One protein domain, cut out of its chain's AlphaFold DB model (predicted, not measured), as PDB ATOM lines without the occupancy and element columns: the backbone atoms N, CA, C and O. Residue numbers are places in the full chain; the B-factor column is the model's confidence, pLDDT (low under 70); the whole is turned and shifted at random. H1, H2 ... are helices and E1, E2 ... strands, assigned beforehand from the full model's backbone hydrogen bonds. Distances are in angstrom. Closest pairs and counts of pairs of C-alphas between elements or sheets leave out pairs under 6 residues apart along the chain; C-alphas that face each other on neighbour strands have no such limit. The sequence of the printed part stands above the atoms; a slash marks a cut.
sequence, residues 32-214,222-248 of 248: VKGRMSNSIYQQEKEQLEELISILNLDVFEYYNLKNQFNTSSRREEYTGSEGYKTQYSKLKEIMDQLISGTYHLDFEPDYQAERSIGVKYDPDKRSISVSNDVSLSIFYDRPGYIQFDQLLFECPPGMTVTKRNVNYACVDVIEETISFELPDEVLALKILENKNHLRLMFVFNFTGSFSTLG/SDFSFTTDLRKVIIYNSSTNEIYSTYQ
ATOM      1  N   VAL A  32     -49.889   0.540 -15.601       80.12
ATOM      2  CA  VAL A  32     -49.562   1.382 -16.747       80.12
ATOM      3  C   VAL A  32     -48.386   0.738 -17.442       80.12
ATOM      4  O   VAL A  32     -47.312   0.552 -16.866       80.12
ATOM      5  N   LYS A  33     -48.594   0.380 -18.701       67.06
ATOM      6  CA  LYS A  33     -47.505  -0.098 -19.538       67.06
ATOM      7  C   LYS A  33     -46.624   1.098 -19.880       67.06
ATOM      8  O   LYS A  33     -47.109   2.082 -20.426       67.06
ATOM      9  N   GLY A  34     -45.343   1.021 -19.560       54.72
ATOM     10  CA  GLY A  34     -44.358   1.982 -20.036       54.72
ATOM     11  C   GLY A  34     -43.073   1.258 -20.391       54.72
ATOM     12  O   GLY A  34     -42.735   0.244 -19.780       54.72
ATOM     13  N   ARG A  35     -42.383   1.748 -21.419       55.81
ATOM     14  CA  ARG A  35     -41.109   1.195 -21.873       55.81
ATOM     15  C   ARG A  35     -40.045   2.286 -21.834       55.81
ATOM     16  O   ARG A  35     -40.342   3.472 -21.945       55.81
ATOM     17  N   MET A  36     -38.809   1.844 -21.658       51.88
ATOM     18  CA  MET A  36     -37.608   2.547 -22.092       51.88
ATOM     19  C   MET A  36     -37.364   2.074 -23.535       51.88
ATOM     20  O   MET A  36     -37.416   0.868 -23.769       51.88
ATOM     21  N   SER A  37     -37.264   2.969 -24.519       43.38
ATOM     22  CA  SER A  37     -37.390   2.676 -25.972       43.38
ATOM     23  C   SER A  37     -36.424   1.575 -26.494       43.38
ATOM     24  O   SER A  37     -35.447   1.250 -25.838       43.38
ATOM     25  N   ASN A  38     -36.543   0.896 -27.648       42.34
ATOM     26  CA  ASN A  38     -37.146   1.183 -28.955       42.34
ATOM     27  C   ASN A  38     -37.344  -0.154 -29.731       42.34
ATOM     28  O   ASN A  38     -36.603  -0.470 -30.663       42.34
ATOM     29  N   SER A  39     -38.330  -0.986 -29.370       37.22
ATOM     30  CA  SER A  39     -38.733  -2.104 -30.243       37.22
ATOM     31  C   SER A  39     -40.217  -2.455 -30.080       37.22
ATOM     32  O   SER A  39     -40.675  -2.752 -28.982       37.22
ATOM     33  N   ILE A  40     -40.966  -2.498 -31.193       44.84
ATOM     34  CA  ILE A  40     -42.394  -2.880 -31.328       44.84
ATOM     35  C   ILE A  40     -43.416  -1.823 -30.801       44.84
ATOM     36  O   ILE A  40     -43.700  -1.752 -29.613       44.84
ATOM     37  N   TYR A  41     -43.986  -0.992 -31.694       45.38
ATOM     38  CA  TYR A  41     -44.275   0.440 -31.427       45.38
ATOM     39  C   TYR A  41     -45.723   0.976 -31.362       45.38
ATOM     40  O   TYR A  41     -45.890   2.189 -31.465       45.38
ATOM     41  N   GLN A  42     -46.786   0.180 -31.220       46.94
ATOM     42  CA  GLN A  42     -48.148   0.771 -31.288       46.94
ATOM     43  C   GLN A  42     -49.100   0.392 -30.154       46.94
ATOM     44  O   GLN A  42     -49.738   1.274 -29.596       46.94
ATOM     45  N   GLN A  43     -49.142  -0.868 -29.721       45.50
ATOM     46  CA  GLN A  43     -50.247  -1.333 -28.867       45.50
ATOM     47  C   GLN A  43     -50.241  -0.804 -27.419       45.50
ATOM     48  O   GLN A  43     -51.264  -0.867 -26.750       45.50
ATOM     49  N   GLU A  44     -49.108  -0.311 -26.908       59.56
ATOM     50  CA  GLU A  44     -48.986   0.152 -25.508       59.56
ATOM     51  C   GLU A  44     -48.935   1.682 -25.391       59.56
ATOM     52  O   GLU A  44     -49.302   2.243 -24.361       59.56
ATOM     53  N   LYS A  45     -48.562   2.353 -26.488       59.34
ATOM     54  CA  LYS A  45     -48.597   3.808 -26.647       59.34
ATOM     55  C   LYS A  45     -50.032   4.335 -26.622       59.34
ATOM     56  O   LYS A  45     -50.284   5.354 -26.000       59.34
ATOM     57  N   GLU A  46     -50.969   3.600 -27.218       68.56
ATOM     58  CA  GLU A  46     -52.389   3.972 -27.257       68.56
ATOM     59  C   GLU A  46     -52.991   4.147 -25.854       68.56
ATOM     60  O   GLU A  46     -53.737   5.094 -25.629       68.56
ATOM     61  N   GLN A  47     -52.621   3.292 -24.890       74.75
ATOM     62  CA  GLN A  47     -53.104   3.406 -23.507       74.75
ATOM     63  C   GLN A  47     -52.596   4.692 -22.842       74.75
ATOM     64  O   GLN A  47     -53.362   5.401 -22.190       74.75
ATOM     65  N   LEU A  48     -51.305   5.000 -22.995       73.56
ATOM     66  CA  LEU A  48     -50.729   6.235 -22.464       73.56
ATOM     67  C   LEU A  48     -51.309   7.466 -23.173       73.56
ATOM     68  O   LEU A  48     -51.701   8.418 -22.505       73.56
ATOM     69  N   GLU A  49     -51.454   7.427 -24.498       74.44
ATOM     70  CA  GLU A  49     -52.072   8.498 -25.283       74.44
ATOM     71  C   GLU A  49     -53.533   8.737 -24.897       74.44
ATOM     72  O   GLU A  49     -53.958   9.889 -24.838       74.44
ATOM     73  N   GLU A  50     -54.299   7.688 -24.599       79.00
ATOM     74  CA  GLU A  50     -55.677   7.810 -24.124       79.00
ATOM     75  C   GLU A  50     -55.732   8.515 -22.766       79.00
ATOM     76  O   GLU A  50     -56.488   9.477 -22.609       79.00
ATOM     77  N   LEU A  51     -54.896   8.095 -21.810       81.25
ATOM     78  CA  LEU A  51     -54.802   8.740 -20.499       81.25
ATOM     79  C   LEU A  51     -54.456  10.228 -20.652       81.25
ATOM     80  O   LEU A  51     -55.125  11.081 -20.065       81.25
ATOM     81  N   ILE A  52     -53.441  10.540 -21.467       76.81
ATOM     82  CA  ILE A  52     -52.972  11.909 -21.755       76.81
ATOM     83  C   ILE A  52     -54.053  12.729 -22.423       76.81
ATOM     84  O   ILE A  52     -54.281  13.869 -22.027       76.81
ATOM     85  N   SER A  53     -54.734  12.152 -23.405       77.50
ATOM     86  CA  SER A  53     -55.862  12.782 -24.067       77.50
ATOM     87  C   SER A  53     -56.905  13.179 -23.030       77.50
ATOM     88  O   SER A  53     -57.123  14.366 -22.809       77.50
ATOM     89  N   ILE A  54     -57.457  12.228 -22.281       84.12
ATOM     90  CA  ILE A  54     -58.533  12.508 -21.322       84.12
ATOM     91  C   ILE A  54     -58.143  13.597 -20.312       84.12
ATOM     92  O   ILE A  54     -58.941  14.494 -20.050       84.12
ATOM     93  N   LEU A  55     -56.922  13.551 -19.773       81.44
ATOM     94  CA  LEU A  55     -56.464  14.518 -18.774       81.44
ATOM     95  C   LEU A  55     -56.166  15.918 -19.344       81.44
ATOM     96  O   LEU A  55     -56.103  16.875 -18.571       81.44
ATOM     97  N   ASN A  56     -56.026  16.055 -20.666       77.50
ATOM     98  CA  ASN A  56     -55.658  17.308 -21.336       77.50
ATOM     99  C   ASN A  56     -56.764  17.925 -22.186       77.50
ATOM    100  O   ASN A  56     -56.595  19.047 -22.672       77.50
ATOM    101  N   LEU A  57     -57.868  17.214 -22.402       82.88
ATOM    102  CA  LEU A  57     -58.957  17.712 -23.228       82.88
ATOM    103  C   LEU A  57     -59.975  18.520 -22.421       82.88
ATOM    104  O   LEU A  57     -60.257  18.247 -21.259       82.88
ATOM    105  N   ASP A  58     -60.554  19.523 -23.082       85.19
ATOM    106  CA  ASP A  58     -61.778  20.185 -22.642       85.19
ATOM    107  C   ASP A  58     -62.998  19.589 -23.366       85.19
ATOM    108  O   ASP A  58     -62.882  18.723 -24.235       85.19
ATOM    109  N   VAL A  59     -64.195  20.074 -23.036       89.12
ATOM    110  CA  VAL A  59     -65.444  19.634 -23.681       89.12
ATOM    111  C   VAL A  59     -65.421  19.829 -25.197       89.12
ATOM    112  O   VAL A  59     -65.949  18.994 -25.930       89.12
ATOM    113  N   PHE A  60     -64.832  20.921 -25.688       87.81
ATOM    114  CA  PHE A  60     -64.839  21.218 -27.115       87.81
ATOM    115  C   PHE A  60     -63.934  20.269 -27.892       87.81
ATOM    116  O   PHE A  60     -64.289  19.883 -29.005       87.81
ATOM    117  N   GLU A  61     -62.787  19.904 -27.328       84.69
ATOM    118  CA  GLU A  61     -61.864  18.958 -27.941       84.69
ATOM    119  C   GLU A  61     -62.348  17.516 -27.785       84.69
ATOM    120  O   GLU A  61     -62.477  16.807 -28.780       84.69
ATOM    121  N   TYR A  62     -62.723  17.104 -26.573       87.75
ATOM    122  CA  TYR A  62     -63.133  15.727 -26.280       87.75
ATOM    123  C   TYR A  62     -64.368  15.292 -27.078       87.75
ATOM    124  O   TYR A  62     -64.415  14.188 -27.615       87.75
ATOM    125  N   TYR A  63     -65.361  16.177 -27.220       89.44
ATOM    126  CA  TYR A  63     -66.568  15.902 -28.006       89.44
ATOM    127  C   TYR A  63     -66.468  16.364 -29.470       89.44
ATOM    128  O   TYR A  63     -67.476  16.361 -30.179       89.44
ATOM    129  N   ASN A  64     -65.276  16.761 -29.938       88.50
ATOM    130  CA  ASN A  64     -65.020  17.227 -31.306       88.50
ATOM    131  C   ASN A  64     -65.996  18.336 -31.768       88.50
ATOM    132  O   ASN A  64     -66.547  18.330 -32.874       88.50
ATOM    133  N   LEU A  65     -66.241  19.310 -30.891       87.62
ATOM    134  CA  LEU A  65     -67.187  20.409 -31.099       87.62
ATOM    135  C   LEU A  65     -66.516  21.688 -31.623       87.62
ATOM    136  O   LEU A  65     -67.207  22.666 -31.916       87.62
ATOM    137  N   LYS A  66     -65.184  21.704 -31.781       83.31
ATOM    138  CA  LYS A  66     -64.411  22.885 -32.216       83.31
ATOM    139  C   LYS A  66     -64.922  23.517 -33.514       83.31
ATOM    140  O   LYS A  66     -64.934  24.740 -33.627       83.31
ATOM    141  N   ASN A  67     -65.377  22.703 -34.469       85.50
ATOM    142  CA  ASN A  67     -65.921  23.186 -35.743       85.50
ATOM    143  C   ASN A  67     -67.320  23.806 -35.598       85.50
ATOM    144  O   ASN A  67     -67.658  24.741 -36.322       85.50
ATOM    145  N   GLN A  68     -68.127  23.306 -34.659       86.88
ATOM    146  CA  GLN A  68     -69.475  23.816 -34.388       86.88
ATOM    147  C   GLN A  68     -69.409  25.155 -33.631       86.88
ATOM    148  O   GLN A  68     -70.144  26.096 -33.943       86.88
ATOM    149  N   PHE A  69     -68.452  25.270 -32.704       86.88
ATOM    150  CA  PHE A  69     -68.192  26.461 -31.893       86.88
ATOM    151  C   PHE A  69     -66.809  27.043 -32.226       86.88
ATOM    152  O   PHE A  69     -65.887  27.056 -31.410       86.88
ATOM    153  N   ASN A  70     -66.648  27.508 -33.465       83.25
ATOM    154  CA  ASN A  70     -65.374  27.992 -34.008       83.25
ATOM    155  C   ASN A  70     -65.047  29.462 -33.673       83.25
ATOM    156  O   ASN A  70     -63.949  29.921 -33.975       83.25
ATOM    157  N   THR A  71     -65.971  30.199 -33.051       86.31
ATOM    158  CA  THR A  71     -65.752  31.575 -32.584       86.31
ATOM    159  C   THR A  71     -65.841  31.651 -31.065       86.31
ATOM    160  O   THR A  71     -66.588  30.890 -30.447       86.31
ATOM    161  N   SER A  72     -65.121  32.599 -30.457       84.75
ATOM    162  CA  SER A  72     -65.146  32.805 -29.001       84.75
ATOM    163  C   SER A  72     -66.563  33.043 -28.480       84.75
ATOM    164  O   SER A  72     -66.976  32.384 -27.535       84.75
ATOM    165  N   SER A  73     -67.354  33.875 -29.165       87.44
ATOM    166  CA  SER A  73     -68.738  34.171 -28.769       87.44
ATOM    167  C   SER A  73     -69.643  32.933 -28.778       87.44
ATOM    168  O   SER A  73     -70.453  32.756 -27.876       87.44
ATOM    169  N   ARG A  74     -69.488  32.039 -29.767       87.50
ATOM    170  CA  ARG A  74     -70.248  30.777 -29.822       87.50
ATOM    171  C   ARG A  74     -69.830  29.806 -28.722       87.50
ATOM    172  O   ARG A  74     -70.674  29.088 -28.194       87.50
ATOM    173  N   ARG A  75     -68.538  29.768 -28.385       89.19
ATOM    174  CA  ARG A  75     -68.045  28.960 -27.263       89.19
ATOM    175  C   ARG A  75     -68.594  29.473 -25.941       89.19
ATOM    176  O   ARG A  75     -69.106  28.669 -25.180       89.19
ATOM    177  N   GLU A  76     -68.557  30.784 -25.708       89.88
ATOM    178  CA  GLU A  76     -69.111  31.408 -24.500       89.88
ATOM    179  C   GLU A  76     -70.602  31.094 -24.322       89.88
ATOM    180  O   GLU A  76     -71.015  30.667 -23.244       89.88
ATOM    181  N   GLU A  77     -71.399  31.225 -25.388       90.88
ATOM    182  CA  GLU A  77     -72.821  30.865 -25.370       90.88
ATOM    183  C   GLU A  77     -73.028  29.382 -25.022       90.88
ATOM    184  O   GLU A  77     -73.828  29.048 -24.144       90.88
ATOM    185  N   TYR A  78     -72.268  28.482 -25.658       92.44
ATOM    186  CA  TYR A  78     -72.377  27.049 -25.397       92.44
ATOM    187  C   TYR A  78     -71.930  26.670 -23.988       92.44
ATOM    188  O   TYR A  78     -72.605  25.871 -23.343       92.44
ATOM    189  N   THR A  79     -70.848  27.262 -23.484       92.25
ATOM    190  CA  THR A  79     -70.343  27.040 -22.125       92.25
ATOM    191  C   THR A  79     -71.387  27.386 -21.057       92.25
ATOM    192  O   THR A  79     -71.423  26.747 -20.007       92.25
ATOM    193  N   GLY A  80     -72.299  28.323 -21.337       89.94
ATOM    194  CA  GLY A  80     -73.441  28.633 -20.470       89.94
ATOM    195  C   GLY A  80     -74.601  27.625 -20.520       89.94
ATOM    196  O   GLY A  80     -75.483  27.669 -19.660       89.94
ATOM    197  N   SER A  81     -74.626  26.717 -21.500       94.94
ATOM    198  CA  SER A  81     -75.744  25.795 -21.744       94.94
ATOM    199  C   SER A  81     -75.744  24.563 -20.828       94.94
ATOM    200  O   SER A  81     -74.702  24.089 -20.374       94.94
ATOM    201  N   GLU A  82     -76.923  23.965 -20.620       96.25
ATOM    202  CA  GLU A  82     -77.059  22.683 -19.903       96.25
ATOM    203  C   GLU A  82     -76.332  21.523 -20.608       96.25
ATOM    204  O   GLU A  82     -75.830  20.601 -19.958       96.25
ATOM    205  N   GLY A  83     -76.215  21.589 -21.940       93.62
ATOM    206  CA  GLY A  83     -75.477  20.605 -22.733       93.62
ATOM    207  C   GLY A  83     -73.990  20.587 -22.380       93.62
ATOM    208  O   GLY A  83     -73.451  19.523 -22.072       93.62
ATOM    209  N   TYR A  84     -73.359  21.765 -22.341       94.69
ATOM    210  CA  TYR A  84     -71.963  21.893 -21.922       94.69
ATOM    211  C   TYR A  84     -71.768  21.430 -20.483       94.69
ATOM    212  O   TYR A  84     -70.877  20.627 -20.232       94.69
ATOM    213  N   LYS A  85     -72.615  21.863 -19.538       95.19
ATOM    214  CA  LYS A  85     -72.500  21.451 -18.126       95.19
ATOM    215  C   LYS A  85     -72.555  19.931 -17.963       95.19
ATOM    216  O   LYS A  85     -71.773  19.366 -17.201       95.19
ATOM    217  N   THR A  86     -73.441  19.266 -18.706       96.31
ATOM    218  CA  THR A  86     -73.565  17.801 -18.691       96.31
ATOM    219  C   THR A  86     -72.301  17.127 -19.222       96.31
ATOM    220  O   THR A  86     -71.778  16.206 -18.600       96.31
ATOM    221  N   GLN A  87     -71.798  17.582 -20.369       95.50
ATOM    222  CA  GLN A  87     -70.585  17.050 -20.992       95.50
ATOM    223  C   GLN A  87     -69.334  17.311 -20.151       95.50
ATOM    224  O   GLN A  87     -68.520  16.412 -19.961       95.50
ATOM    225  N   TYR A  88     -69.218  18.516 -19.600       94.44
ATOM    226  CA  TYR A  88     -68.141  18.897 -18.699       94.44
ATOM    227  C   TYR A  88     -68.137  18.022 -17.450       94.44
ATOM    228  O   TYR A  88     -67.090  17.514 -17.078       94.44
ATOM    229  N   SER A  89     -69.305  17.784 -16.847       94.88
ATOM    230  CA  SER A  89     -69.413  16.927 -15.660       94.88
ATOM    231  C   SER A  89     -68.967  15.493 -15.949       94.88
ATOM    232  O   SER A  89     -68.239  14.919 -15.148       94.88
ATOM    233  N   LYS A  90     -69.332  14.934 -17.112       95.50
ATOM    234  CA  LYS A  90     -68.879  13.598 -17.535       95.50
ATOM    235  C   LYS A  90     -67.370  13.541 -17.732       95.50
ATOM    236  O   LYS A  90     -66.724  12.644 -17.212       95.50
ATOM    237  N   LEU A  91     -66.806  14.497 -18.471       92.88
ATOM    238  CA  LEU A  91     -65.361  14.565 -18.683       92.88
ATOM    239  C   LEU A  91     -64.620  14.717 -17.349       92.88
ATOM    240  O   LEU A  91     -63.659  14.000 -17.091       92.88
ATOM    241  N   LYS A  92     -65.123  15.591 -16.471       91.44
ATOM    242  CA  LYS A  92     -64.567  15.826 -15.141       91.44
ATOM    243  C   LYS A  92     -64.597  14.570 -14.271       91.44
ATOM    244  O   LYS A  92     -63.603  14.290 -13.617       91.44
ATOM    245  N   GLU A  93     -65.674  13.787 -14.314       93.69
ATOM    246  CA  GLU A  93     -65.763  12.506 -13.606       93.69
ATOM    247  C   GLU A  93     -64.666  11.528 -14.055       93.69
ATOM    248  O   GLU A  93     -63.991  10.943 -13.211       93.69
ATOM    249  N   ILE A  94     -64.430  11.398 -15.365       91.44
ATOM    250  CA  ILE A  94     -63.372  10.521 -15.895       91.44
ATOM    251  C   ILE A  94     -61.991  11.034 -15.462       91.44
ATOM    252  O   ILE A  94     -61.159  10.259 -14.993       91.44
ATOM    253  N   MET A  95     -61.746  12.343 -15.567       88.50
ATOM    254  CA  MET A  95     -60.485  12.947 -15.124       88.50
ATOM    255  C   MET A  95     -60.241  12.730 -13.626       88.50
ATOM    256  O   MET A  95     -59.132  12.380 -13.227       88.50
ATOM    257  N   ASP A  96     -61.267  12.908 -12.793       89.06
ATOM    258  CA  ASP A  96     -61.162  12.749 -11.342       89.06
ATOM    259  C   ASP A  96     -60.927  11.283 -10.953       89.06
ATOM    260  O   ASP A  96     -60.138  11.005 -10.046       89.06
ATOM    261  N   GLN A  97     -61.532  10.329 -11.668       89.06
ATOM    262  CA  GLN A  97     -61.233   8.901 -11.511       89.06
ATOM    263  C   GLN A  97     -59.770   8.587 -11.849       89.06
ATOM    264  O   GLN A  97     -59.118   7.853 -11.109       89.06
ATOM    265  N   LEU A  98     -59.233   9.176 -12.923       86.69
ATOM    266  CA  LEU A  98     -57.834   8.982 -13.305       86.69
ATOM    267  C   LEU A  98     -56.854   9.594 -12.295       86.69
ATOM    268  O   LEU A  98     -55.856   8.974 -11.952       86.69
ATOM    269  N   ILE A  99     -57.131  10.795 -11.789       87.31
ATOM    270  CA  ILE A  99     -56.250  11.485 -10.829       87.31
ATOM    271  C   ILE A  99     -56.294  10.819  -9.445       87.31
ATOM    272  O   ILE A  99     -55.277  10.737  -8.761       87.31
ATOM    273  N   SER A 100     -57.463  10.330  -9.020       87.88
ATOM    274  CA  SER A 100     -57.622   9.662  -7.717       87.88
ATOM    275  C   SER A 100     -57.104   8.217  -7.689       87.88
ATOM    276  O   SER A 100     -56.924   7.651  -6.608       87.88
ATOM    277  N   GLY A 101     -56.847   7.616  -8.854       90.31
ATOM    278  CA  GLY A 101     -56.306   6.267  -8.975       90.31
ATOM    279  C   GLY A 101     -54.838   6.166  -8.558       90.31
ATOM    280  O   GLY A 101     -54.065   7.115  -8.681       90.31
ATOM    281  N   THR A 102     -54.433   4.984  -8.085       93.25
ATOM    282  CA  THR A 102     -53.016   4.615  -7.924       93.25
ATOM    283  C   THR A 102     -52.609   3.717  -9.080       93.25
ATOM    284  O   THR A 102     -53.340   2.794  -9.442       93.25
ATOM    285  N   TYR A 103     -51.432   3.971  -9.633       91.38
ATOM    286  CA  TYR A 103     -50.911   3.286 -10.804       91.38
ATOM    287  C   TYR A 103     -49.538   2.701 -10.516       91.38
ATOM    288  O   TYR A 103     -48.826   3.177  -9.627       91.38
ATOM    289  N   HIS A 104     -49.168   1.674 -11.272       91.62
ATOM    290  CA  HIS A 104     -47.808   1.162 -11.267       91.62
ATOM    291  C   HIS A 104     -47.268   1.003 -12.681       91.62
ATOM    292  O   HIS A 104     -47.974   0.548 -13.576       91.62
ATOM    293  N   LEU A 105     -45.993   1.330 -12.860       88.81
ATOM    294  CA  LEU A 105     -45.210   1.013 -14.045       88.81
ATOM    295  C   LEU A 105     -44.162  -0.021 -13.641       88.81
ATOM    296  O   LEU A 105     -43.306   0.250 -12.801       88.81
ATOM    297  N   ASP A 106     -44.287  -1.224 -14.194       87.06
ATOM    298  CA  ASP A 106     -43.399  -2.359 -13.930       87.06
ATOM    299  C   ASP A 106     -42.333  -2.430 -15.028       87.06
ATOM    300  O   ASP A 106     -42.598  -2.841 -16.160       87.06
ATOM    301  N   PHE A 107     -41.142  -1.946 -14.701       82.25
ATOM    302  CA  PHE A 107     -40.051  -1.742 -15.633       82.25
ATOM    303  C   PHE A 107     -39.063  -2.909 -15.631       82.25
ATOM    304  O   PHE A 107     -38.536  -3.320 -14.594       82.25
ATOM    305  N   GLU A 108     -38.764  -3.389 -16.836       80.69
ATOM    306  CA  GLU A 108     -37.662  -4.300 -17.129       80.69
ATOM    307  C   GLU A 108     -36.451  -3.524 -17.641       80.69
ATOM    308  O   GLU A 108     -36.532  -2.976 -18.741       80.69
ATOM    309  N   PRO A 109     -35.316  -3.515 -16.924       74.44
ATOM    310  CA  PRO A 109     -34.053  -3.087 -17.507       74.44
ATOM    311  C   PRO A 109     -33.774  -3.886 -18.787       74.44
ATOM    312  O   PRO A 109     -33.639  -5.107 -18.727       74.44
ATOM    313  N   ASP A 110     -33.727  -3.220 -19.946       63.28
ATOM    314  CA  ASP A 110     -33.472  -3.899 -21.220       63.28
ATOM    315  C   ASP A 110     -32.000  -4.325 -21.293       63.28
ATOM    316  O   ASP A 110     -31.088  -3.499 -21.351       63.28
ATOM    317  N   TYR A 111     -31.764  -5.637 -21.300       53.31
ATOM    318  CA  TYR A 111     -30.444  -6.229 -21.489       53.31
ATOM    319  C   TYR A 111     -30.238  -6.580 -22.960       53.31
ATOM    320  O   TYR A 111     -30.119  -7.753 -23.328       53.31
ATOM    321  N   GLN A 112     -30.136  -5.576 -23.828       46.50
ATOM    322  CA  GLN A 112     -29.616  -5.829 -25.169       46.50
ATOM    323  C   GLN A 112     -28.127  -6.161 -25.068       46.50
ATOM    324  O   GLN A 112     -27.274  -5.281 -24.921       46.50
ATOM    325  N   ALA A 113     -27.810  -7.455 -25.171       41.91
ATOM    326  CA  ALA A 113     -26.443  -7.977 -25.152       41.91
ATOM    327  C   ALA A 113     -25.532  -7.301 -26.199       41.91
ATOM    328  O   ALA A 113     -24.330  -7.185 -25.981       41.91
ATOM    329  N   GLU A 114     -26.105  -6.794 -27.296       43.69
ATOM    330  CA  GLU A 114     -25.383  -6.091 -28.365       43.69
ATOM    331  C   GLU A 114     -25.150  -4.592 -28.088       43.69
ATOM    332  O   GLU A 114     -24.277  -3.991 -28.710       43.69
ATOM    333  N   ARG A 115     -25.875  -3.977 -27.136       46.78
ATOM    334  CA  ARG A 115     -25.777  -2.537 -26.806       46.78
ATOM    335  C   ARG A 115     -25.181  -2.229 -25.430       46.78
ATOM    336  O   ARG A 115     -24.958  -1.067 -25.115       46.78
ATOM    337  N   SER A 116     -24.836  -3.246 -24.634       44.94
ATOM    338  CA  SER A 116     -24.141  -3.089 -23.339       44.94
ATOM    339  C   SER A 116     -24.821  -2.126 -22.349       44.94
ATOM    340  O   SER A 116     -24.145  -1.474 -21.547       44.94
ATOM    341  N   ILE A 117     -26.154  -2.061 -22.354       52.59
ATOM    342  CA  ILE A 117     -26.924  -1.387 -21.305       52.59
ATOM    343  C   ILE A 117     -27.135  -2.409 -20.182       52.59
ATOM    344  O   ILE A 117     -28.091  -3.172 -20.155       52.59
ATOM    345  N   GLY A 118     -26.126  -2.549 -19.325       65.56
ATOM    346  CA  GLY A 118     -26.139  -3.503 -18.217       65.56
ATOM    347  C   GLY A 118     -26.385  -2.819 -16.879       65.56
ATOM    348  O   GLY A 118     -25.981  -1.674 -16.688       65.56
ATOM    349  N   VAL A 119     -26.955  -3.562 -15.925       77.75
ATOM    350  CA  VAL A 119     -26.879  -3.187 -14.507       77.75
ATOM    351  C   VAL A 119     -25.413  -3.109 -14.108       77.75
ATOM    352  O   VAL A 119     -24.676  -4.088 -14.259       77.75
ATOM    353  N   LYS A 120     -24.994  -1.950 -13.605       83.62
ATOM    354  CA  LYS A 120     -23.632  -1.713 -13.113       83.62
ATOM    355  C   LYS A 120     -23.668  -1.449 -11.622       83.62
ATOM    356  O   LYS A 120     -24.528  -0.709 -11.166       83.62
ATOM    357  N   TYR A 121     -22.722  -2.027 -10.894       84.31
ATOM    358  CA  TYR A 121     -22.489  -1.710  -9.491       84.31
ATOM    359  C   TYR A 121     -21.279  -0.785  -9.365       84.31
ATOM    360  O   TYR A 121     -20.230  -1.055  -9.952       84.31
ATOM    361  N   ASP A 122     -21.444   0.296  -8.612       85.19
ATOM    362  CA  ASP A 122     -20.382   1.204  -8.192       85.19
ATOM    363  C   ASP A 122     -20.098   0.942  -6.699       85.19
ATOM    364  O   ASP A 122     -20.947   1.280  -5.863       85.19
ATOM    365  N   PRO A 123     -18.952   0.325  -6.350       83.00
ATOM    366  CA  PRO A 123     -18.624  -0.018  -4.968       83.00
ATOM    367  C   PRO A 123     -18.341   1.208  -4.096       83.00
ATOM    368  O   PRO A 123     -18.653   1.186  -2.906       83.00
ATOM    369  N   ASP A 124     -17.817   2.292  -4.672       84.94
ATOM    370  CA  ASP A 124     -17.478   3.506  -3.921       84.94
ATOM    371  C   ASP A 124     -18.749   4.235  -3.475       84.94
ATOM    372  O   ASP A 124     -18.833   4.763  -2.364       84.94
ATOM    373  N   LYS A 125     -19.773   4.218  -4.335       82.81
ATOM    374  CA  LYS A 125     -21.090   4.806  -4.051       82.81
ATOM    375  C   LYS A 125     -22.079   3.822  -3.439       82.81
ATOM    376  O   LYS A 125     -23.171   4.236  -3.066       82.81
ATOM    377  N   ARG A 126     -21.723   2.534  -3.356       86.50
ATOM    378  CA  ARG A 126     -22.626   1.433  -2.984       86.50
ATOM    379  C   ARG A 126     -23.945   1.510  -3.753       86.50
ATOM    380  O   ARG A 126     -25.020   1.449  -3.168       86.50
ATOM    381  N   SER A 127     -23.867   1.689  -5.069       89.00
ATOM    382  CA  SER A 127     -25.051   1.943  -5.896       89.00
ATOM    383  C   SER A 127     -25.138   1.002  -7.085       89.00
ATOM    384  O   SER A 127     -24.116   0.652  -7.676       89.00
ATOM    385  N   ILE A 128     -26.353   0.606  -7.458       90.44
ATOM    386  CA  ILE A 128     -26.614  -0.046  -8.745       90.44
ATOM    387  C   ILE A 128     -27.178   0.968  -9.730       90.44
ATOM    388  O   ILE A 128     -27.903   1.871  -9.335       90.44
ATOM    389  N   SER A 129     -26.857   0.832 -11.010       89.75
ATOM    390  CA  SER A 129     -27.363   1.714 -12.061       89.75
ATOM    391  C   SER A 129     -27.978   0.921 -13.200       89.75
ATOM    392  O   SER A 129     -27.404  -0.082 -13.619       89.75
ATOM    393  N   VAL A 130     -29.111   1.398 -13.710       86.75
ATOM    394  CA  VAL A 130     -29.764   0.943 -14.949       86.75
ATOM    395  C   VAL A 130     -29.765   2.091 -15.951       86.75
ATOM    396  O   VAL A 130     -29.725   3.250 -15.535       86.75
ATOM    397  N   SER A 131     -29.833   1.800 -17.249       82.00
ATOM    398  CA  SER A 131     -29.987   2.846 -18.267       82.00
ATOM    399  C   SER A 131     -31.250   2.663 -19.106       82.00
ATOM    400  O   SER A 131     -31.832   1.581 -19.152       82.00
ATOM    401  N   ASN A 132     -31.633   3.767 -19.733       80.25
ATOM    402  CA  ASN A 132     -32.871   4.054 -20.436       80.25
ATOM    403  C   ASN A 132     -32.579   4.875 -21.680       80.25
ATOM    404  O   ASN A 132     -31.745   5.771 -21.598       80.25
ATOM    405  N   ASP A 133     -33.365   4.696 -22.734       78.50
ATOM    406  CA  ASP A 133     -33.411   5.628 -23.852       78.50
ATOM    407  C   ASP A 133     -34.816   6.233 -23.970       78.50
ATOM    408  O   ASP A 133     -35.798   5.514 -24.191       78.50
ATOM    409  N   VAL A 134     -34.909   7.561 -23.903       76.00
ATOM    410  CA  VAL A 134     -36.153   8.332 -24.073       76.00
ATOM    411  C   VAL A 134     -36.088   9.122 -25.374       76.00
ATOM    412  O   VAL A 134     -35.091   9.785 -25.647       76.00
ATOM    413  N   SER A 135     -37.149   9.110 -26.181       74.31
ATOM    414  CA  SER A 135     -37.181   9.911 -27.412       74.31
ATOM    415  C   SER A 135     -37.188  11.416 -27.110       74.31
ATOM    416  O   SER A 135     -38.089  11.914 -26.428       74.31
ATOM    417  N   LEU A 136     -36.250  12.170 -27.700       72.56
ATOM    418  CA  LEU A 136     -36.223  13.640 -27.609       72.56
ATOM    419  C   LEU A 136     -37.418  14.296 -28.319       72.56
ATOM    420  O   LEU A 136     -37.711  15.465 -28.084       72.56
ATOM    421  N   SER A 137     -38.136  13.556 -29.173       68.19
ATOM    422  CA  SER A 137     -39.376  14.054 -29.778       68.19
ATOM    423  C   SER A 137     -40.515  14.200 -28.767       68.19
ATOM    424  O   SER A 137     -41.500  14.860 -29.078       68.19
ATOM    425  N   ILE A 138     -40.415  13.535 -27.610       66.19
ATOM    426  CA  ILE A 138     -41.472  13.492 -26.593       66.19
ATOM    427  C   ILE A 138     -41.046  14.241 -25.324       66.19
ATOM    428  O   ILE A 138     -41.872  14.886 -24.683       66.19
ATOM    429  N   PHE A 139     -39.753  14.225 -24.986       70.19
ATOM    430  CA  PHE A 139     -39.229  14.872 -23.782       70.19
ATOM    431  C   PHE A 139     -38.014  15.759 -24.028       70.19
ATOM    432  O   PHE A 139     -37.233  15.553 -24.950       70.19
ATOM    433  N   TYR A 140     -37.827  16.719 -23.124       72.50
ATOM    434  CA  TYR A 140     -36.609  17.512 -22.997       72.50
ATOM    435  C   TYR A 140     -35.847  17.106 -21.732       72.50
ATOM    436  O   TYR A 140     -36.429  16.556 -20.806       72.50
ATOM    437  N   ASP A 141     -34.553  17.406 -21.649       76.06
ATOM    438  CA  ASP A 141     -33.765  17.118 -20.447       76.06
ATOM    439  C   ASP A 141     -34.204  18.001 -19.264       76.06
ATOM    440  O   ASP A 141     -33.843  19.179 -19.173       76.06
ATOM    441  N   ARG A 142     -35.018  17.436 -18.363       80.00
ATOM    442  CA  ARG A 142     -35.377  18.060 -17.085       80.00
ATOM    443  C   ARG A 142     -34.473  17.541 -15.954       80.00
ATOM    444  O   ARG A 142     -34.580  16.362 -15.597       80.00
ATOM    445  N   PRO A 143     -33.624  18.389 -15.345       82.00
ATOM    446  CA  PRO A 143     -32.758  17.981 -14.240       82.00
ATOM    447  C   PRO A 143     -33.553  17.528 -13.009       82.00
ATOM    448  O   PRO A 143     -34.533  18.173 -12.648       82.00
ATOM    449  N   GLY A 144     -33.108  16.452 -12.348       83.69
ATOM    450  CA  GLY A 144     -33.712  15.944 -11.104       83.69
ATOM    451  C   GLY A 144     -34.957  15.066 -11.276       83.69
ATOM    452  O   GLY A 144     -35.576  14.701 -10.283       83.69
ATOM    453  N   TYR A 145     -35.317  14.720 -12.514       88.25
ATOM    454  CA  TYR A 145     -36.469  13.869 -12.813       88.25
ATOM    455  C   TYR A 145     -36.070  12.629 -13.610       88.25
ATOM    456  O   TYR A 145     -35.217  12.718 -14.493       88.25
ATOM    457  N   ILE A 146     -36.744  11.514 -13.357       88.00
ATOM    458  CA  ILE A 146     -36.708  10.279 -14.147       88.00
ATOM    459  C   ILE A 146     -37.739  10.396 -15.266       88.00
ATOM    460  O   ILE A 146     -38.860  10.857 -15.031       88.00
ATOM    461  N   GLN A 147     -37.365   9.988 -16.472       83.81
ATOM    462  CA  GLN A 147     -38.168  10.161 -17.674       83.81
ATOM    463  C   GLN A 147     -38.461   8.824 -18.325       83.81
ATOM    464  O   GLN A 147     -37.565   8.088 -18.704       83.81
ATOM    465  N   PHE A 148     -39.734   8.550 -18.547       79.94
ATOM    466  CA  PHE A 148     -40.198   7.497 -19.446       79.94
ATOM    467  C   PHE A 148     -41.048   8.149 -20.526       79.94
ATOM    468  O   PHE A 148     -41.537   9.242 -20.281       79.94
ATOM    469  N   ASP A 149     -41.248   7.495 -21.675       73.12
ATOM    470  CA  ASP A 149     -41.890   8.043 -22.890       73.12
ATOM    471  C   ASP A 149     -42.816   9.250 -22.691       73.12
ATOM    472  O   ASP A 149     -42.569  10.275 -23.310       73.12
ATOM    473  N   GLN A 150     -43.848   9.165 -21.837       75.69
ATOM    474  CA  GLN A 150     -44.747  10.288 -21.500       75.69
ATOM    475  C   GLN A 150     -44.941  10.509 -19.983       75.69
ATOM    476  O   GLN A 150     -45.828  11.259 -19.571       75.69
ATOM    477  N   LEU A 151     -44.118   9.884 -19.134       81.38
ATOM    478  CA  LEU A 151     -44.204   9.965 -17.671       81.38
ATOM    479  C   LEU A 151     -42.942  10.590 -17.087       81.38
ATOM    480  O   LEU A 151     -41.823  10.202 -17.416       81.38
ATOM    481  N   LEU A 152     -43.142  11.533 -16.174       84.56
ATOM    482  CA  LEU A 152     -42.079  12.225 -15.473       84.56
ATOM    483  C   LEU A 152     -42.239  12.015 -13.964       84.56
ATOM    484  O   LEU A 152     -43.291  12.337 -13.398       84.56
ATOM    485  N   PHE A 153     -41.181  11.520 -13.327       87.75
ATOM    486  CA  PHE A 153     -41.123  11.280 -11.884       87.75
ATOM    487  C   PHE A 153     -40.032  12.137 -11.257       87.75
ATOM    488  O   PHE A 153     -38.913  12.168 -11.763       87.75
ATOM    489  N   GLU A 154     -40.328  12.837 -10.169       89.50
ATOM    490  CA  GLU A 154     -39.271  13.480  -9.383       89.50
ATOM    491  C   GLU A 154     -38.411  12.402  -8.716       89.50
ATOM    492  O   GLU A 154     -38.944  11.403  -8.235       89.50
ATOM    493  N   CYS A 155     -37.083  12.551  -8.730       90.56
ATOM    494  CA  CYS A 155     -36.211  11.551  -8.116       90.56
ATOM    495  C   CYS A 155     -36.390  11.546  -6.587       90.56
ATOM    496  O   CYS A 155     -36.158  12.585  -5.962       90.56
ATOM    497  N   PRO A 156     -36.714  10.398  -5.964       91.50
ATOM    498  CA  PRO A 156     -36.761  10.305  -4.513       91.50
ATOM    499  C   PRO A 156     -35.335  10.275  -3.922       91.50
ATOM    500  O   PRO A 156     -34.363   9.989  -4.635       91.50
ATOM    501  N   PRO A 157     -35.174  10.541  -2.614       91.31
ATOM    502  CA  PRO A 157     -33.899  10.384  -1.919       91.31
ATOM    503  C   PRO A 157     -33.275   8.993  -2.120       91.31
ATOM    504  O   PRO A 157     -33.969   7.980  -2.166       91.31
ATOM    505  N   GLY A 158     -31.944   8.937  -2.230       90.44
ATOM    506  CA  GLY A 158     -31.208   7.693  -2.506       90.44
ATOM    507  C   GLY A 158     -31.248   7.254  -3.975       90.44
ATOM    508  O   GLY A 158     -30.664   6.229  -4.326       90.44
ATOM    509  N   MET A 159     -31.897   8.033  -4.845       92.50
ATOM    510  CA  MET A 159     -31.844   7.855  -6.290       92.50
ATOM    511  C   MET A 159     -31.214   9.064  -6.974       92.50
ATOM    512  O   MET A 159     -31.476  10.216  -6.631       92.50
ATOM    513  N   THR A 160     -30.408   8.804  -7.998       91.75
ATOM    514  CA  THR A 160     -29.845   9.859  -8.848       91.75
ATOM    515  C   THR A 160     -30.069   9.537 -10.308       91.75
ATOM    516  O   THR A 160     -29.990   8.379 -10.710       91.75
ATOM    517  N   VAL A 161     -30.289  10.571 -11.113       90.00
ATOM    518  CA  VAL A 161     -30.467  10.439 -12.555       90.00
ATOM    519  C   VAL A 161     -29.398  11.251 -13.276       90.00
ATOM    520  O   VAL A 161     -29.174  12.422 -12.968       90.00
ATOM    521  N   THR A 162     -28.717  10.625 -14.228       89.31
ATOM    522  CA  THR A 162     -27.762  11.292 -15.120       89.31
ATOM    523  C   THR A 162     -28.218  11.110 -16.553       89.31
ATOM    524  O   THR A 162     -28.718  10.046 -16.908       89.31
ATOM    525  N   LYS A 163     -28.098  12.159 -17.365       87.25
ATOM    526  CA  LYS A 163     -28.675  12.201 -18.709       87.25
ATOM    527  C   LYS A 163     -27.645  12.637 -19.731       87.25
ATOM    528  O   LYS A 163     -26.778  13.464 -19.442       87.25
ATOM    529  N   ARG A 164     -27.749  12.074 -20.930       87.19
ATOM    530  CA  ARG A 164     -26.905  12.401 -22.072       87.19
ATOM    531  C   ARG A 164     -27.737  12.379 -23.346       87.19
ATOM    532  O   ARG A 164     -28.330  11.364 -23.681       87.19
ATOM    533  N   ASN A 165     -27.728  13.480 -24.089       86.25
ATOM    534  CA  ASN A 165     -28.354  13.517 -25.409       86.25
ATOM    535  C   ASN A 165     -27.465  12.788 -26.422       86.25
ATOM    536  O   ASN A 165     -26.265  13.070 -26.519       86.25
ATOM    537  N   VAL A 166     -28.060  11.874 -27.183       82.88
ATOM    538  CA  VAL A 166     -27.384  11.057 -28.193       82.88
ATOM    539  C   VAL A 166     -28.220  11.036 -29.470       82.88
ATOM    540  O   VAL A 166     -29.444  11.059 -29.426       82.88
ATOM    541  N   ASN A 167     -27.551  11.002 -30.622       81.44
ATOM    542  CA  ASN A 167     -28.196  10.813 -31.918       81.44
ATOM    543  C   ASN A 167     -27.819   9.432 -32.470       81.44
ATOM    544  O   ASN A 167     -26.641   9.161 -32.722       81.44
ATOM    545  N   TYR A 168     -28.815   8.570 -32.666       73.44
ATOM    546  CA  TYR A 168     -28.653   7.246 -33.261       73.44
ATOM    547  C   TYR A 168     -29.364   7.173 -34.601       73.44
ATOM    548  O   TYR A 168     -30.589   7.165 -34.644       73.44
ATOM    549  N   ALA A 169     -28.606   7.066 -35.696       71.00
ATOM    550  CA  ALA A 169     -29.156   6.830 -37.035       71.00
ATOM    551  C   ALA A 169     -30.367   7.736 -37.366       71.00
ATOM    552  O   ALA A 169     -31.386   7.258 -37.862       71.00
ATOM    553  N   CYS A 170     -30.237   9.041 -37.083       69.25
ATOM    554  CA  CYS A 170     -31.264  10.077 -37.271       69.25
ATOM    555  C   CYS A 170     -32.410  10.101 -36.242       69.25
ATOM    556  O   CYS A 170     -33.394  10.805 -36.463       69.25
ATOM    557  N   VAL A 171     -32.288   9.390 -35.121       70.25
ATOM    558  CA  VAL A 171     -33.196   9.500 -33.971       70.25
ATOM    559  C   VAL A 171     -32.465  10.188 -32.823       70.25
ATOM    560  O   VAL A 171     -31.437   9.701 -32.353       70.25
ATOM    561  N   ASP A 172     -33.001  11.321 -32.383       77.62
ATOM    562  CA  ASP A 172     -32.536  12.037 -31.199       77.62
ATOM    563  C   ASP A 172     -33.133  11.382 -29.940       77.62
ATOM    564  O   ASP A 172     -34.355  11.268 -29.806       77.62
ATOM    565  N   VAL A 173     -32.275  10.944 -29.017       79.69
ATOM    566  CA  VAL A 173     -32.665  10.319 -27.745       79.69
ATOM    567  C   VAL A 173     -31.942  10.950 -26.553       79.69
ATOM    568  O   VAL A 173     -30.848  11.503 -26.681       79.69
ATOM    569  N   ILE A 174     -32.552  10.840 -25.377       81.69
ATOM    570  CA  ILE A 174     -31.919  11.034 -24.076       81.69
ATOM    571  C   ILE A 174     -31.570   9.645 -23.551       81.69
ATOM    572  O   ILE A 174     -32.469   8.886 -23.195       81.69
ATOM    573  N   GLU A 175     -30.283   9.327 -23.468       84.19
ATOM    574  CA  GLU A 175     -29.828   8.233 -22.617       84.19
ATOM    575  C   GLU A 175     -29.920   8.698 -21.161       84.19
ATOM    576  O   GLU A 175     -29.252   9.653 -20.752       84.19
ATOM    577  N   GLU A 176     -30.733   8.028 -20.363       84.88
ATOM    578  CA  GLU A 176     -30.904   8.285 -18.943       84.88
ATOM    579  C   GLU A 176     -30.340   7.106 -18.138       84.88
ATOM    580  O   GLU A 176     -30.724   5.961 -18.329       84.88
ATOM    581  N   THR A 177     -29.403   7.370 -17.229       88.75
ATOM    582  CA  THR A 177     -28.892   6.389 -16.264       88.75
ATOM    583  C   THR A 177     -29.451   6.705 -14.887       88.75
ATOM    584  O   THR A 177     -29.186   7.777 -14.336       88.75
ATOM    585  N   ILE A 178     -30.207   5.756 -14.339       89.94
ATOM    586  CA  ILE A 178     -30.845   5.827 -13.027       89.94
ATOM    587  C   ILE A 178     -30.014   4.988 -12.059       89.94
ATOM    588  O   ILE A 178     -29.857   3.782 -12.260       89.94
ATOM    589  N   SER A 179     -29.494   5.619 -11.014       92.00
ATOM    590  CA  SER A 179     -28.705   4.974  -9.966       92.00
ATOM    591  C   SER A 179     -29.480   4.922  -8.654       92.00
ATOM    592  O   SER A 179     -30.176   5.875  -8.309       92.00
ATOM    593  N   PHE A 180     -29.312   3.826  -7.921       92.75
ATOM    594  CA  PHE A 180     -29.980   3.530  -6.658       92.75
ATOM    595  C   PHE A 180     -28.938   3.196  -5.595       92.75
ATOM    596  O   PHE A 180     -28.165   2.251  -5.771       92.75
ATOM    597  N   GLU A 181     -28.914   3.961  -4.509       93.31
ATOM    598  CA  GLU A 181     -28.050   3.716  -3.353       93.31
ATOM    599  C   GLU A 181     -28.556   2.524  -2.537       93.31
ATOM    600  O   GLU A 181     -29.722   2.457  -2.161       93.31
ATOM    601  N   LEU A 182     -27.668   1.582  -2.228       89.44
ATOM    602  CA  LEU A 182     -27.987   0.376  -1.474       89.44
ATOM    603  C   LEU A 182     -27.383   0.424  -0.061       89.44
ATOM    604  O   LEU A 182     -26.312   1.004   0.142       89.44
ATOM    605  N   PRO A 183     -28.031  -0.221   0.927       85.25
ATOM    606  CA  PRO A 183     -27.538  -0.262   2.303       85.25
ATOM    607  C   PRO A 183     -26.181  -0.969   2.427       85.25
ATOM    608  O   PRO A 183     -25.325  -0.535   3.205       85.25
ATOM    609  N   ASP A 184     -25.963  -2.031   1.649       85.88
ATOM    610  CA  ASP A 184     -24.744  -2.833   1.678       85.88
ATOM    611  C   ASP A 184     -24.422  -3.500   0.329       85.88
ATOM    612  O   ASP A 184     -25.248  -3.599  -0.581       85.88
ATOM    613  N   GLU A 185     -23.173  -3.952   0.215       87.81
ATOM    614  CA  GLU A 185     -22.627  -4.616  -0.973       87.81
ATOM    615  C   GLU A 185     -23.220  -6.014  -1.203       87.81
ATOM    616  O   GLU A 185     -23.325  -6.458  -2.347       87.81
ATOM    617  N   VAL A 186     -23.653  -6.713  -0.148       90.19
ATOM    618  CA  VAL A 186     -24.209  -8.070  -0.264       90.19
ATOM    619  C   VAL A 186     -25.500  -8.037  -1.076       90.19
ATOM    620  O   VAL A 186     -25.698  -8.865  -1.968       90.19
ATOM    621  N   LEU A 187     -26.355  -7.046  -0.824       90.56
ATOM    622  CA  LEU A 187     -27.562  -6.829  -1.610       90.56
ATOM    623  C   LEU A 187     -27.241  -6.478  -3.069       90.56
ATOM    624  O   LEU A 187     -27.901  -6.982  -3.979       90.56
ATOM    625  N   ALA A 188     -26.213  -5.661  -3.309       88.62
ATOM    626  CA  ALA A 188     -25.794  -5.301  -4.660       88.62
ATOM    627  C   ALA A 188     -25.350  -6.527  -5.471       88.62
ATOM    628  O   ALA A 188     -25.790  -6.717  -6.607       88.62
ATOM    629  N   LEU A 189     -24.533  -7.396  -4.868       87.31
ATOM    630  CA  LEU A 189     -24.097  -8.651  -5.478       87.31
ATOM    631  C   LEU A 189     -25.284  -9.575  -5.760       87.31
ATOM    632  O   LEU A 189     -25.403 -10.098  -6.868       87.31
ATOM    633  N   LYS A 190     -26.221  -9.696  -4.810       91.25
ATOM    634  CA  LYS A 190     -27.450 -10.477  -4.999       91.25
ATOM    635  C   LYS A 190     -28.273  -9.979  -6.191       91.25
ATOM    636  O   LYS A 190     -28.786 -10.791  -6.964       91.25
ATOM    637  N   ILE A 191     -28.392  -8.661  -6.364       89.94
ATOM    638  CA  ILE A 191     -29.080  -8.065  -7.518       89.94
ATOM    639  C   ILE A 191     -28.334  -8.386  -8.819       89.94
ATOM    640  O   ILE A 191     -28.966  -8.772  -9.800       89.94
ATOM    641  N   LEU A 192     -27.003  -8.271  -8.841       86.75
ATOM    642  CA  LEU A 192     -26.195  -8.577 -10.027       86.75
ATOM    643  C   LEU A 192     -26.307 -10.044 -10.463       86.75
ATOM    644  O   LEU A 192     -26.405 -10.316 -11.662       86.75
ATOM    645  N   GLU A 193     -26.328 -10.977  -9.512       89.19
ATOM    646  CA  GLU A 193     -26.539 -12.407  -9.769       89.19
ATOM    647  C   GLU A 193     -27.918 -12.687 -10.379       89.19
ATOM    648  O   GLU A 193     -28.066 -13.580 -11.213       89.19
ATOM    649  N   ASN A 194     -28.919 -11.885 -10.011       88.38
ATOM    650  CA  ASN A 194     -30.306 -12.026 -10.447       88.38
ATOM    651  C   ASN A 194     -30.724 -10.978 -11.486       88.38
ATOM    652  O   ASN A 194     -31.917 -10.769 -11.697       88.38
ATOM    653  N   LYS A 195     -29.769 -10.325 -12.158       85.81
ATOM    654  CA  LYS A 195     -30.034  -9.173 -13.034       85.81
ATOM    655  C   LYS A 195     -31.089  -9.455 -14.114       85.81
ATOM    656  O   LYS A 195     -31.948  -8.626 -14.363       85.81
ATOM    657  N   ASN A 196     -31.120 -10.666 -14.672       83.69
ATOM    658  CA  ASN A 196     -32.103 -11.061 -15.693       83.69
ATOM    659  C   ASN A 196     -33.550 -11.136 -15.162       83.69
ATOM    660  O   ASN A 196     -34.496 -11.245 -15.936       83.69
ATOM    661  N   HIS A 197     -33.722 -11.122 -13.842       86.94
ATOM    662  CA  HIS A 197     -35.009 -11.080 -13.157       86.94
ATOM    663  C   HIS A 197     -35.218  -9.754 -12.422       86.94
ATOM    664  O   HIS A 197     -36.190  -9.615 -11.688       86.94
ATOM    665  N   LEU A 198     -34.329  -8.775 -12.591       88.06
ATOM    666  CA  LEU A 198     -34.475  -7.473 -11.962       88.06
ATOM    667  C   LEU A 198     -35.650  -6.717 -12.584       88.06
ATOM    668  O   LEU A 198     -35.784  -6.648 -13.805       88.06
ATOM    669  N   ARG A 199     -36.474  -6.115 -11.734       88.62
ATOM    670  CA  ARG A 199     -37.518  -5.168 -12.119       88.62
ATOM    671  C   ARG A 199     -37.483  -3.947 -11.225       88.62
ATOM    672  O   ARG A 199     -37.106  -4.037 -10.054       88.62
ATOM    673  N   LEU A 200     -37.919  -2.826 -11.786       90.38
ATOM    674  CA  LEU A 200     -38.195  -1.606 -11.043       90.38
ATOM    675  C   LEU A 200     -39.686  -1.300 -11.152       90.38
ATOM    676  O   LEU A 200     -40.196  -1.097 -12.244       90.38
ATOM    677  N   MET A 201     -40.397  -1.251 -10.035       92.06
ATOM    678  CA  MET A 201     -41.800  -0.865 -10.014       92.06
ATOM    679  C   MET A 201     -41.935   0.559  -9.497       92.06
ATOM    680  O   MET A 201     -41.649   0.834  -8.334       92.06
ATOM    681  N   PHE A 202     -42.400   1.452 -10.361       92.88
ATOM    682  CA  PHE A 202     -42.722   2.832 -10.027       92.88
ATOM    683  C   PHE A 202     -44.197   2.889  -9.665       92.88
ATOM    684  O   PHE A 202     -45.038   2.590 -10.507       92.88
ATOM    685  N   VAL A 203     -44.520   3.245  -8.425       94.00
ATOM    686  CA  VAL A 203     -45.904   3.398  -7.963       94.00
ATOM    687  C   VAL A 203     -46.199   4.877  -7.815       94.00
ATOM    688  O   VAL A 203     -45.466   5.585  -7.126       94.00
ATOM    689  N   PHE A 204     -47.265   5.347  -8.451       92.62
ATOM    690  CA  PHE A 204     -47.517   6.773  -8.594       92.62
ATOM    691  C   PHE A 204     -49.003   7.114  -8.706       92.62
ATOM    692  O   PHE A 204     -49.852   6.248  -8.933       92.62
ATOM    693  N   ASN A 205     -49.302   8.402  -8.574       91.25
ATOM    694  CA  ASN A 205     -50.590   8.992  -8.918       91.25
ATOM    695  C   ASN A 205     -50.407   9.989 -10.068       91.25
ATOM    696  O   ASN A 205     -49.385  10.676 -10.158       91.25
ATOM    697  N   PHE A 206     -51.395  10.095 -10.955       86.50
ATOM    698  CA  PHE A 206     -51.401  11.166 -11.948       86.50
ATOM    699  C   PHE A 206     -51.733  12.491 -11.268       86.50
ATOM    700  O   PHE A 206     -52.712  12.583 -10.536       86.50
ATOM    701  N   THR A 207     -50.945  13.531 -11.539       78.06
ATOM    702  CA  THR A 207     -51.207  14.881 -10.996       78.06
ATOM    703  C   THR A 207     -51.703  15.866 -12.056       78.06
ATOM    704  O   THR A 207     -52.187  16.943 -11.719       78.06
ATOM    705  N   GLY A 208     -51.631  15.479 -13.335       71.75
ATOM    706  CA  GLY A 208     -51.971  16.297 -14.501       71.75
ATOM    707  C   GLY A 208     -50.834  16.313 -15.526       71.75
ATOM    708  O   GLY A 208     -49.789  15.684 -15.328       71.75
ATOM    709  N   SER A 209     -51.025  17.015 -16.643       71.00
ATOM    710  CA  SER A 209     -49.974  17.169 -17.651       71.00
ATOM    711  C   SER A 209     -49.136  18.428 -17.474       71.00
ATOM    712  O   SER A 209     -49.550  19.423 -16.880       71.00
ATOM    713  N   PHE A 210     -47.938  18.377 -18.043       63.97
ATOM    714  CA  PHE A 210     -47.081  19.523 -18.266       63.97
ATOM    715  C   PHE A 210     -47.178  19.947 -19.733       63.97
ATOM    716  O   PHE A 210     -47.094  19.108 -20.630       63.97
ATOM    717  N   SER A 211     -47.297  21.253 -19.998       59.69
ATOM    718  CA  SER A 211     -47.160  21.768 -21.362       59.69
ATOM    719  C   SER A 211     -45.697  21.707 -21.785       59.69
ATOM    720  O   SER A 211     -44.854  22.369 -21.171       59.69
ATOM    721  N   THR A 212     -45.382  20.983 -22.853       56.97
ATOM    722  CA  THR A 212     -44.069  21.109 -23.488       56.97
ATOM    723  C   THR A 212     -43.966  22.521 -24.084       56.97
ATOM    724  O   THR A 212     -44.679  22.923 -25.004       56.97
ATOM    725  N   LEU A 213     -43.139  23.368 -23.470       45.25
ATOM    726  CA  LEU A 213     -42.972  24.760 -23.886       45.25
ATOM    727  C   LEU A 213     -42.122  24.802 -25.164       45.25
ATOM    728  O   LEU A 213     -40.896  24.767 -25.110       45.25
ATOM    729  N   GLY A 214     -42.789  24.894 -26.318       42.38
ATOM    730  CA  GLY A 214     -42.128  24.915 -27.623       42.38
ATOM    731  C   GLY A 214     -42.966  25.496 -28.765       42.38
ATOM    732  O   GLY A 214     -43.194  24.809 -29.741       42.38
ATOM    733  N   SER A 222     -51.015  14.432 -27.765       66.69
ATOM    734  CA  SER A 222     -49.741  13.714 -27.881       66.69
ATOM    735  C   SER A 222     -48.491  14.571 -27.653       66.69
ATOM    736  O   SER A 222     -47.413  14.008 -27.490       66.69
ATOM    737  N   ASP A 223     -48.618  15.902 -27.622       68.19
ATOM    738  CA  ASP A 223     -47.497  16.815 -27.362       68.19
ATOM    739  C   ASP A 223     -47.223  17.019 -25.860       68.19
ATOM    740  O   ASP A 223     -46.282  17.725 -25.494       68.19
ATOM    741  N   PHE A 224     -48.041  16.446 -24.973       71.25
ATOM    742  CA  PHE A 224     -47.952  16.648 -23.529       71.25
ATOM    743  C   PHE A 224     -47.407  15.412 -22.813       71.25
ATOM    744  O   PHE A 224     -47.642  14.275 -23.219       71.25
ATOM    745  N   SER A 225     -46.760  15.655 -21.678       74.94
ATOM    746  CA  SER A 225     -46.275  14.614 -20.768       74.94
ATOM    747  C   SER A 225     -46.948  14.740 -19.408       74.94
ATOM    748  O   SER A 225     -47.365  15.833 -19.024       74.94
ATOM    749  N   PHE A 226     -47.014  13.662 -18.632       76.00
ATOM    750  CA  PHE A 226     -47.528  13.717 -17.269       76.00
ATOM    751  C   PHE A 226     -46.463  14.051 -16.247       76.00
ATOM    752  O   PHE A 226     -45.396  13.441 -16.227       76.00
ATOM    753  N   THR A 227     -46.816  14.955 -15.331       74.25
ATOM    754  CA  THR A 227     -46.169  14.965 -14.022       74.25
ATOM    755  C   THR A 227     -46.919  13.975 -13.147       74.25
ATOM    756  O   THR A 227     -48.155  13.944 -13.101       74.25
ATOM    757  N   THR A 228     -46.168  13.131 -12.466       82.81
ATOM    758  CA  THR A 228     -46.725  12.134 -11.563       82.81
ATOM    759  C   THR A 228     -46.215  12.398 -10.161       82.81
ATOM    760  O   THR A 228     -45.089  12.862  -9.978       82.81
ATOM    761  N   ASP A 229     -47.064  12.124  -9.180       89.62
ATOM    762  CA  ASP A 229     -46.637  12.055  -7.792       89.62
ATOM    763  C   ASP A 229     -46.086  10.651  -7.571       89.62
ATOM    764  O   ASP A 229     -46.838   9.670  -7.533       89.62
ATOM    765  N   LEU A 230     -44.759  10.541  -7.548       91.94
ATOM    766  CA  LEU A 230     -44.086   9.273  -7.332       91.94
ATOM    767  C   LEU A 230     -44.206   8.917  -5.852       91.94
ATOM    768  O   LEU A 230     -43.568   9.529  -5.005       91.94
ATOM    769  N   ARG A 231     -44.990   7.885  -5.545       93.25
ATOM    770  CA  ARG A 231     -45.150   7.410  -4.168       93.25
ATOM    771  C   ARG A 231     -43.949   6.601  -3.716       93.25
ATOM    772  O   ARG A 231     -43.585   6.649  -2.547       93.25
ATOM    773  N   LYS A 232     -43.429   5.763  -4.618       94.12
ATOM    774  CA  LYS A 232     -42.267   4.912  -4.360       94.12
ATOM    775  C   LYS A 232     -41.714   4.260  -5.615       94.12
ATOM    776  O   LYS A 232     -42.445   4.008  -6.574       94.12
ATOM    777  N   VAL A 233     -40.447   3.869  -5.534       93.94
ATOM    778  CA  VAL A 233     -39.795   2.954  -6.477       93.94
ATOM    779  C   VAL A 233     -39.379   1.696  -5.739       93.94
ATOM    780  O   VAL A 233     -38.752   1.770  -4.685       93.94
ATOM    781  N   ILE A 234     -39.714   0.536  -6.293       94.38
ATOM    782  CA  ILE A 234     -39.414  -0.765  -5.702       94.38
ATOM    783  C   ILE A 234     -38.489  -1.524  -6.634       94.38
ATOM    784  O   ILE A 234     -38.819  -1.752  -7.794       94.38
ATOM    785  N   ILE A 235     -37.356  -1.968  -6.107       92.94
ATOM    786  CA  ILE A 235     -36.432  -2.856  -6.806       92.94
ATOM    787  C   ILE A 235     -36.747  -4.274  -6.363       92.94
ATOM    788  O   ILE A 235     -36.710  -4.551  -5.163       92.94
ATOM    789  N   TYR A 236     -37.055  -5.173  -7.294       94.12
ATOM    790  CA  TYR A 236     -37.460  -6.529  -6.936       94.12
ATOM    791  C   TYR A 236     -37.057  -7.575  -7.977       94.12
ATOM    792  O   TYR A 236     -36.677  -7.256  -9.104       94.12
ATOM    793  N   ASN A 237     -37.132  -8.844  -7.579       93.00
ATOM    794  CA  ASN A 237     -36.903  -9.999  -8.437       93.00
ATOM    795  C   ASN A 237     -38.230 -10.523  -8.999       93.00
ATOM    796  O   ASN A 237     -39.070 -11.005  -8.244       93.00
ATOM    797  N   SER A 238     -38.423 -10.495 -10.316       91.06
ATOM    798  CA  SER A 238     -39.656 -10.956 -10.966       91.06
ATOM    799  C   SER A 238     -39.904 -12.457 -10.883       91.06
ATOM    800  O   SER A 238     -41.048 -12.880 -11.026       91.06
ATOM    801  N   SER A 239     -38.867 -13.271 -10.666       92.38
ATOM    802  CA  SER A 239     -39.016 -14.726 -10.548       92.38
ATOM    803  C   SER A 239     -39.497 -15.155  -9.160       92.38
ATOM    804  O   SER A 239     -40.239 -16.129  -9.045       92.38
ATOM    805  N   THR A 240     -39.113 -14.421  -8.110       94.19
ATOM    806  CA  THR A 240     -39.443 -14.752  -6.712       94.19
ATOM    807  C   THR A 240     -40.402 -13.764  -6.051       94.19
ATOM    808  O   THR A 240     -40.900 -14.046  -4.964       94.19
ATOM    809  N   ASN A 241     -40.665 -12.613  -6.679       92.50
ATOM    810  CA  ASN A 241     -41.315 -11.435  -6.092       92.50
ATOM    811  C   ASN A 241     -40.613 -10.883  -4.838       92.50
ATOM    812  O   ASN A 241     -41.212 -10.122  -4.077       92.50
ATOM    813  N   GLU A 242     -39.347 -11.245  -4.617       94.12
ATOM    814  CA  GLU A 242     -38.558 -10.705  -3.516       94.12
ATOM    815  C   GLU A 242     -38.267  -9.222  -3.754       94.12
ATOM    816  O   GLU A 242     -37.674  -8.859  -4.770       94.12
ATOM    817  N   ILE A 243     -38.639  -8.377  -2.790       94.00
ATOM    818  CA  ILE A 243     -38.282  -6.960  -2.779       94.00
ATOM    819  C   ILE A 243     -36.857  -6.813  -2.250       94.00
ATOM    820  O   ILE A 243     -36.557  -7.208  -1.125       94.00
ATOM    821  N   TYR A 244     -35.994  -6.216  -3.064       92.69
ATOM    822  CA  TYR A 244     -34.622  -5.887  -2.700       92.69
ATOM    823  C   TYR A 244     -34.526  -4.549  -1.972       92.69
ATOM    824  O   TYR A 244     -33.826  -4.452  -0.971       92.69
ATOM    825  N   SER A 245     -35.211  -3.514  -2.466       92.94
ATOM    826  CA  SER A 245     -35.191  -2.179  -1.859       92.94
ATOM    827  C   SER A 245     -36.432  -1.370  -2.241       92.94
ATOM    828  O   SER A 245     -37.109  -1.683  -3.224       92.94
ATOM    829  N   THR A 246     -36.744  -0.333  -1.463       93.75
ATOM    830  CA  THR A 246     -37.834   0.620  -1.718       93.75
ATOM    831  C   THR A 246     -37.363   2.041  -1.415       93.75
ATOM    832  O   THR A 246     -36.764   2.274  -0.369       93.75
ATOM    833  N   TYR A 247     -37.669   2.976  -2.313       93.56
ATOM    834  CA  TYR A 247     -37.342   4.404  -2.216       93.56
ATOM    835  C   TYR A 247     -38.642   5.205  -2.193       93.56
ATOM    836  O   TYR A 247     -39.540   4.882  -2.973       93.56
ATOM    837  N   GLN A 248     -38.742   6.196  -1.304       91.44
ATOM    838  CA  GLN A 248     -39.913   7.053  -1.070       91.44
ATOM    839  C   GLN A 248     -39.471   8.505  -0.926       91.44
ATOM    840  O   GLN A 248     -38.443   8.723  -0.244       91.44
TER     841      GLN A 248
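This is residues 32 to 214 and 222 to 248 of the 248 residues of an uncharacterized protein of Bacteroidetes bacterium RBG_13_42_15 (UniProt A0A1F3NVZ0). Two twisted sheets pack partly face to face as a sandwich with crossed strands, E1, E4, E5, E8, E9 and E10 in one and E2, E3, E7 and E6 in the other, and an arm of H2, H3 and the long H4 reaches out from one end. H5 packs on both sheets at the far end, while H1 covers the branched sheet's opposite face, beside H4. The printed part has 210 residues, with five named helices and ten named strands in the order H1 to H4, E1 to E7, H5, E8 to E10; the class is mixed. The four-stranded sheet runs E2, E3, E7, E6, all antiparallel; the six-stranded one is branched and mixed. The whole is elongated, 67 by 38 by 29 A, and only just loose, close to compact, with a radius of gyration of the C-alphas of 20.4 A.

Begin at H1, residues 45 to 56, which touches H4, residues 82 to 100, at Leu 55 and Met 95, the closest C-alphas, 5.7 A apart, at a steep tilt of 56 degrees, opposite ways. H4 touches H2, residues 59 to 62, closest at C-alphas 88 and 59, 5.7 A; H3, residues 72 to 79, is close to H4 but not clearly touching, closest at C-alphas 78 and 84, 6.2 A. In the branched sheet, E8, residues 198 to 210, has antiparallel E1, residues 103 to 107, on one side (N 105 to O 202, 2.8 A) and antiparallel E9, residues 225 to 237, on the other (N 201 to O 234, 2.8 A). E9 also pairs with E5, residues 151 to 154, parallel (N 152 to O 226, 3.0 A), and forms a hairpin with E10, residues 243 to 247 (N 235 to O 245, 2.9 A); E4, residues 145 to 148, forms a hairpin with E5 (N 146 to O 153, 2.8 A). H1 is on this sheet at a height of 9.7 A; H4 only grazes it with residues 95 to 100. In the curled sheet, E3, residues 127 to 135, lies between E2, residues 120 to 122 (N 122 to O 127, 2.9 A), and E7, residues 171 to 181 (N 130 to O 178, 2.9 A), and E6, residues 159 to 168, follows (N 162 to O 177, 2.9 A). The sandwich, two sheets face to face, has its facing parts 10.3 A apart centre to centre and its strands at 68 degrees. H5, residues 185 to 193, is at a height of 9.3 A over the curled sheet. Every O i to N i+4 pair is within hydrogen-bond range in H1, H3, H4 and H5; H2 is too short for one.

Find C-alpha 45 at (-48.597, 3.808, -26.647), where H1 begins. H4 runs 26.4 A, E7 31.6 A and E8 30.5 A. E10 ends at C-alpha 247, (-37.342, 4.404, -2.216).

The C-alphas farthest apart, Ser 73 and Val 186, are 67.7 A apart. Residues 215 to 221 are not printed, leaving 13.5 A between C-alphas 214 and 222. The link E1 to E2 is long. Look for pLDDT under 70 in 33 residues, among them 33 to 46 and 110 to 118.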